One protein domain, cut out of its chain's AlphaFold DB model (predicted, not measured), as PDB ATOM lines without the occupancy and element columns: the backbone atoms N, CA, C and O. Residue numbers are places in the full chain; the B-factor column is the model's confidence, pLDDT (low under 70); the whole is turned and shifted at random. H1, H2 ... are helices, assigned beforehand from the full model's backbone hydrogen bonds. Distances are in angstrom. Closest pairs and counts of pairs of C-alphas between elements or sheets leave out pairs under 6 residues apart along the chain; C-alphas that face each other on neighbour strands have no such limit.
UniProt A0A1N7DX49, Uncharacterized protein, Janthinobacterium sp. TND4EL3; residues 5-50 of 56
ATOM      1  N   LEU A   5     -22.247 -20.552 -15.409       94.75
ATOM      2  CA  LEU A   5     -20.927 -20.082 -15.830       94.75
ATOM      3  C   LEU A   5     -20.644 -20.426 -17.299       94.75
ATOM      4  O   LEU A   5     -20.177 -19.571 -18.051       94.75
ATOM      5  N   GLN A   6     -20.976 -21.649 -17.723       92.81
ATOM      6  CA  GLN A   6     -20.815 -22.083 -19.113       92.81
ATOM      7  C   GLN A   6     -21.696 -21.265 -20.063       92.81
ATOM      8  O   GLN A   6     -21.243 -20.896 -21.143       92.81
ATOM      9  N   LEU A   7     -22.919 -20.920 -19.652       94.50
ATOM     10  CA  LEU A   7     -23.813 -20.072 -20.445       94.50
ATOM     11  C   LEU A   7     -23.301 -18.629 -20.552       94.50
ATOM     12  O   LEU A   7     -23.343 -18.051 -21.636       94.50
ATOM     13  N   LYS A   8     -22.769 -18.049 -19.467       95.56
ATOM     14  CA  LYS A   8     -22.142 -16.712 -19.501       95.56
ATOM     15  C   LYS A   8     -20.924 -16.685 -20.425       95.56
ATOM     16  O   LYS A   8     -20.776 -15.758 -21.216       95.56
ATOM     17  N   GLN A   9     -20.084 -17.716 -20.367       95.56
ATOM     18  CA  GLN A   9     -18.937 -17.837 -21.263       95.56
ATOM     19  C   GLN A   9     -19.373 -18.002 -22.723       95.56
ATOM     20  O   GLN A   9     -18.813 -17.349 -23.599       95.56
ATOM     21  N   ALA A  10     -20.392 -18.824 -22.985       94.75
ATOM     22  CA  ALA A  10     -20.930 -19.006 -24.328       94.75
ATOM     23  C   ALA A  10     -21.460 -17.688 -24.916       94.75
ATOM     24  O   ALA A  10     -21.166 -17.385 -26.068       94.75
ATOM     25  N   ARG A  11     -22.160 -16.860 -24.124       95.44
ATOM     26  CA  ARG A  11     -22.611 -15.528 -24.576       95.44
ATOM     27  C   ARG A  11     -21.442 -14.650 -24.998       95.44
ATOM     28  O   ARG A  11     -21.465 -14.114 -26.095       95.44
ATOM     29  N   ARG A  12     -20.389 -14.597 -24.184       96.19
ATOM     30  CA  ARG A  12     -19.205 -13.783 -24.481       96.19
ATOM     31  C   ARG A  12     -18.472 -14.228 -25.745       96.19
ATOM     32  O   ARG A  12     -17.921 -13.395 -26.456       96.19
ATOM     33  N   ILE A  13     -18.460 -15.534 -26.021       95.81
ATOM     34  CA  ILE A  13     -17.906 -16.082 -27.264       95.81
ATOM     35  C   ILE A  13     -18.741 -15.624 -28.465       95.81
ATOM     36  O   ILE A  13     -18.166 -15.179 -29.448       95.81
ATOM     37  N   VAL A  14     -20.072 -15.702 -28.379       92.94
ATOM     38  CA  VAL A  14     -20.965 -15.262 -29.466       92.94
ATOM     39  C   VAL A  14     -20.886 -13.747 -29.685       92.94
ATOM     40  O   VAL A  14     -20.823 -13.309 -30.822       92.94
ATOM     41  N   GLU A  15     -20.781 -12.947 -28.621       95.25
ATOM     42  CA  GLU A  15     -20.583 -11.487 -28.706       95.25
ATOM     43  C   GLU A  15     -19.274 -11.075 -29.404       95.25
ATOM     44  O   GLU A  15     -19.136  -9.925 -29.808       95.25
ATOM     45  N   ASN A  16     -18.299 -11.983 -29.510       95.00
ATOM     46  CA  ASN A  16     -16.999 -11.735 -30.137       95.00
ATOM     47  C   ASN A  16     -16.743 -12.720 -31.289       95.00
ATOM     48  O   ASN A  16     -15.592 -13.080 -31.548       95.00
ATOM     49  N   GLU A  17     -17.802 -13.205 -31.946       91.75
ATOM     50  CA  GLU A  17     -17.695 -14.285 -32.930       91.75
ATOM     51  C   GLU A  17     -16.794 -13.950 -34.125       91.75
ATOM     52  O   GLU A  17     -16.106 -14.838 -34.623       91.75
ATOM     53  N   ASP A  18     -16.702 -12.673 -34.503       91.38
ATOM     54  CA  ASP A  18     -15.850 -12.193 -35.598       91.38
ATOM     55  C   ASP A  18     -14.346 -12.385 -35.342       91.38
ATOM     56  O   ASP A  18     -13.545 -12.462 -36.274       91.38
ATOM     57  N   TYR A  19     -13.943 -12.465 -34.071       93.19
ATOM     58  CA  TYR A  19     -12.539 -12.533 -33.655       93.19
ATOM     59  C   TYR A  19     -12.125 -13.919 -33.165       93.19
ATOM     60  O   TYR A  19     -10.970 -14.125 -32.778       93.19
ATOM     61  N   LEU A  20     -13.058 -14.872 -33.137       93.06
ATOM     62  CA  LEU A  20     -12.842 -16.191 -32.565       93.06
ATOM     63  C   LEU A  20     -12.934 -17.282 -33.633       93.06
ATOM     64  O   LEU A  20     -13.726 -17.192 -34.567       93.06
ATOM     65  N   PRO A  21     -12.157 -18.371 -33.493       92.88
ATOM     66  CA  PRO A  21     -12.290 -19.509 -34.385       92.88
ATOM     67  C   PRO A  21     -13.723 -20.043 -34.401       92.88
ATOM     68  O   PRO A  21     -14.314 -20.316 -33.351       92.88
ATOM     69  N   TRP A  22     -14.235 -20.284 -35.607       87.44
ATOM     70  CA  TRP A  22     -15.610 -20.723 -35.842       87.44
ATOM     71  C   TRP A  22     -16.031 -21.948 -35.015       87.44
ATOM     72  O   TRP A  22     -17.168 -22.043 -34.561       87.44
ATOM     73  N   ALA A  23     -15.110 -22.879 -34.747       90.19
ATOM     74  CA  ALA A  23     -15.388 -24.055 -33.920       90.19
ATOM     75  C   ALA A  23     -15.860 -23.693 -32.496       90.19
ATOM     76  O   ALA A  23     -16.767 -24.340 -31.965       90.19
ATOM     77  N   TYR A  24     -15.287 -22.648 -31.890       91.88
ATOM     78  CA  TYR A  24     -15.679 -22.185 -30.558       91.88
ATOM     79  C   TYR A  24     -17.031 -21.479 -30.585       91.88
ATOM     80  O   TYR A  24     -17.873 -21.738 -29.724       91.88
ATOM     81  N   VAL A  25     -17.261 -20.653 -31.605       92.31
ATOM     82  CA  VAL A  25     -18.539 -19.965 -31.826       92.31
ATOM     83  C   VAL A  25     -19.662 -20.982 -32.012       92.31
ATOM     84  O   VAL A  25     -20.662 -20.932 -31.298       92.31
ATOM     85  N   LYS A  26     -19.464 -21.986 -32.873       89.69
ATOM     86  CA  LYS A  26     -20.436 -23.061 -33.111       89.69
ATOM     87  C   LYS A  26     -20.784 -23.826 -31.831       89.69
ATOM     88  O   LYS A  26     -21.952 -24.121 -31.579       89.69
ATOM     89  N   ALA A  27     -19.788 -24.138 -31.000       91.06
ATOM     90  CA  ALA A  27     -20.017 -24.804 -29.719       91.06
ATOM     91  C   ALA A  27     -20.802 -23.916 -28.736       91.06
ATOM     92  O   ALA A  27     -21.722 -24.398 -28.071       91.06
ATOM     93  N   ALA A  28     -20.483 -22.621 -28.673       93.75
ATOM     94  CA  ALA A  28     -21.177 -21.653 -27.829       93.75
ATOM     95  C   ALA A  28     -22.635 -21.432 -28.265       93.75
ATOM     96  O   ALA A  28     -23.537 -21.504 -27.429       93.75
ATOM     97  N   LYS A  29     -22.887 -21.269 -29.571       91.81
ATOM     98  CA  LYS A  29     -24.240 -21.167 -30.141       91.81
ATOM     99  C   LYS A  29     -25.086 -22.399 -29.807       91.81
ATOM    100  O   LYS A  29     -26.205 -22.259 -29.317       91.81
ATOM    101  N   LYS A  30     -24.512 -23.605 -29.924       90.81
ATOM    102  CA  LYS A  30     -25.172 -24.862 -29.524       90.81
ATOM    103  C   LYS A  30     -25.533 -24.897 -28.035       90.81
ATOM    104  O   LYS A  30     -26.624 -25.343 -27.691       90.81
ATOM    105  N   LEU A  31     -24.645 -24.436 -27.150       92.19
ATOM    106  CA  LEU A  31     -24.914 -24.372 -25.706       92.19
ATOM    107  C   LEU A  31     -26.032 -23.382 -25.354       92.19
ATOM    108  O   LEU A  31     -26.751 -23.603 -24.384       92.19
ATOM    109  N   LEU A  32     -26.179 -22.315 -26.139       91.88
ATOM    110  CA  LEU A  32     -27.224 -21.304 -25.970       91.88
ATOM    111  C   LEU A  32     -28.545 -21.669 -26.661       91.88
ATOM    112  O   LEU A  32     -29.515 -20.932 -26.519       91.88
ATOM    113  N   GLY A  33     -28.592 -22.784 -27.395       89.62
ATOM    114  CA  GLY A  33     -29.762 -23.162 -28.187       89.62
ATOM    115  C   GLY A  33     -30.014 -22.235 -29.380       89.62
ATOM    116  O   GLY A  33     -31.131 -22.196 -29.887       89.62
ATOM    117  N   ILE A  34     -28.998 -21.490 -29.825       89.00
ATOM    118  CA  ILE A  34     -29.070 -20.684 -31.042       89.00
ATOM    119  C   ILE A  34     -29.012 -21.659 -32.216       89.00
ATOM    120  O   ILE A  34     -27.977 -22.279 -32.477       89.00
ATOM    121  N   VAL A  35     -30.154 -21.838 -32.874       75.81
ATOM    122  CA  VAL A  35     -30.257 -22.600 -34.115       75.81
ATOM    123  C   VAL A  35     -29.784 -21.680 -35.227       75.81
ATOM    124  O   VAL A  35     -30.484 -20.744 -35.602       75.81
ATOM    125  N   GLU A  36     -28.576 -21.923 -35.716       69.31
ATOM    126  CA  GLU A  36     -28.139 -21.294 -36.956       69.31
ATOM    127  C   GLU A  36     -28.976 -21.888 -38.093       69.31
ATOM    128  O   GLU A  36     -29.180 -23.111 -38.102       69.31
ATOM    129  N   PRO A  37     -29.454 -21.074 -39.050       63.22
ATOM    130  CA  PRO A  37     -29.907 -21.625 -40.312       63.22
ATOM    131  C   PRO A  37     -28.743 -22.444 -40.860       63.22
ATOM    132  O   PRO A  37     -27.619 -21.950 -40.994       63.22
ATOM    133  N   ASP A  38     -28.978 -23.736 -41.077       57.47
ATOM    134  CA  ASP A  38     -28.003 -24.582 -41.738       57.47
ATOM    135  C   ASP A  38     -27.805 -23.939 -43.113       57.47
ATOM    136  O   ASP A  38     -28.654 -24.067 -43.989       57.47
ATOM    137  N   HIS A  39     -26.717 -23.189 -43.309       50.78
ATOM    138  CA  HIS A  39     -26.405 -22.564 -44.600       50.78
ATOM    139  C   HIS A  39     -26.368 -23.614 -45.731       50.78
ATOM    140  O   HIS A  39     -26.439 -23.276 -46.907       50.78
ATOM    141  N   PHE A  40     -26.289 -24.903 -45.383       48.31
ATOM    142  CA  PHE A  40     -26.397 -26.029 -46.300       48.31
ATOM    143  C   PHE A  40     -27.841 -26.380 -46.711       48.31
ATOM    144  O   PHE A  40     -28.045 -26.933 -47.791       48.31
ATOM    145  N   ALA A  41     -28.847 -26.073 -45.890       52.31
ATOM    146  CA  ALA A  41     -30.247 -26.382 -46.173       52.31
ATOM    147  C   ALA A  41     -30.855 -25.429 -47.215       52.31
ATOM    148  O   ALA A  41     -31.552 -25.889 -48.117       52.31
ATOM    149  N   GLU A  42     -30.544 -24.130 -47.151       46.31
ATOM    150  CA  GLU A  42     -31.031 -23.155 -48.141       46.31
ATOM    151  C   GLU A  42     -30.312 -23.292 -49.489       46.31
ATOM    152  O   GLU A  42     -30.962 -23.325 -50.532       46.31
ATOM    153  N   VAL A  43     -28.993 -23.513 -49.487       52.22
ATOM    154  CA  VAL A  43     -28.233 -23.705 -50.735       52.22
ATOM    155  C   VAL A  43     -28.658 -24.990 -51.457       52.22
ATOM    156  O   VAL A  43     -28.746 -25.003 -52.681       52.22
ATOM    157  N   SER A  44     -28.990 -26.061 -50.728       49.75
ATOM    158  CA  SER A  44     -29.499 -27.295 -51.342       49.75
ATOM    159  C   SER A  44     -30.920 -27.132 -51.899       49.75
ATOM    160  O   SER A  44     -31.234 -27.719 -52.930       49.75
ATOM    161  N   ALA A  45     -31.770 -26.300 -51.287       51.91
ATOM    162  CA  ALA A  45     -33.103 -26.004 -51.816       51.91
ATOM    163  C   ALA A  45     -33.041 -25.171 -53.112       51.91
ATOM    164  O   ALA A  45     -33.761 -25.475 -54.066       51.91
ATOM    165  N   GLU A  46     -32.140 -24.187 -53.197       52.62
ATOM    166  CA  GLU A  46     -31.919 -23.418 -54.431       52.62
ATOM    167  C   GLU A  46     -31.253 -24.250 -55.540       52.62
ATOM    168  O   GLU A  46     -31.658 -24.161 -56.700       52.62
ATOM    169  N   LEU A  47     -30.289 -25.119 -55.212       53.84
ATOM    170  CA  LEU A  47     -29.664 -26.016 -56.197       53.84
ATOM    171  C   LEU A  47     -30.593 -27.154 -56.654       53.84
ATOM    172  O   LEU A  47     -30.559 -27.526 -57.828       53.84
ATOM    173  N   ALA A  48     -31.449 -27.689 -55.778       56.28
ATOM    174  CA  ALA A  48     -32.423 -28.724 -56.135       56.28
ATOM    175  C   ALA A  48     -33.634 -28.173 -56.912       56.28
ATOM    176  O   ALA A  48     -34.255 -28.910 -57.677       56.28
ATOM    177  N   GLY A  49     -33.954 -26.882 -56.770       52.78
ATOM    178  CA  GLY A  49     -35.022 -26.209 -57.523       52.78
ATOM    179  C   GLY A  49     -34.675 -25.870 -58.980       52.78
ATOM    180  O   GLY A  49     -35.560 -25.507 -59.753       52.78
ATOM    181  N   GLY A  50     -33.404 -26.002 -59.385       49.81
ATOM    182  CA  GLY A  50     -32.918 -25.657 -60.728       49.81
ATOM    183  C   GLY A  50     -33.081 -26.736 -61.808       49.81
ATOM    184  O   GLY A  50     -32.800 -26.464 -62.975       49.81
TER     185      GLY A  50
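What this domain is: This is residues 5 to 50 of the 56 residues of an uncharacterized protein of Janthinobacterium sp. TND4EL3 (UniProt A0A1N7DX49). What is the shape? H1 and H2 pack at a steep angle in a small compact body, and residues 37 to 50, which hold H3, stick out as an arm that makes the length. What is it built of? The 46 printed residues have three named helices, H1, H2 and H3 in order, and no named strand: all helix. The whole is only just loose, close to extended: radius of gyration of the C-alphas 13.7 A, spans 46 by 21 by 13 A.

How they stand to each other: What touches what? H1, residues 5 to 14, touches H2, residues 22 to 31, the closest C-alphas being Ala 10 and Ala 28, 4.4 A apart. They run opposite ways at a steep tilt of 46 degrees. What of the rest? H3, residues 39 to 48, is apart from both. Which O i to N i+4 pairs are within hydrogen-bond range? Every one in H1 and H2, and 5 of 6 in H3.

Where its parts are: Where is H1? It begins at C-alpha 5, (-20.927, -20.082, -15.830), and measures 14.5 A. And the others? H2 measures 14.2 A; H3, 14.4 A, ends at C-alpha 48, (-32.423, -28.724, -56.135).

The domain as a whole: Any cut or long link? The printed part has no cut, and both links are short. How sure is the model? Residues 36 to 50 have pLDDT under 70.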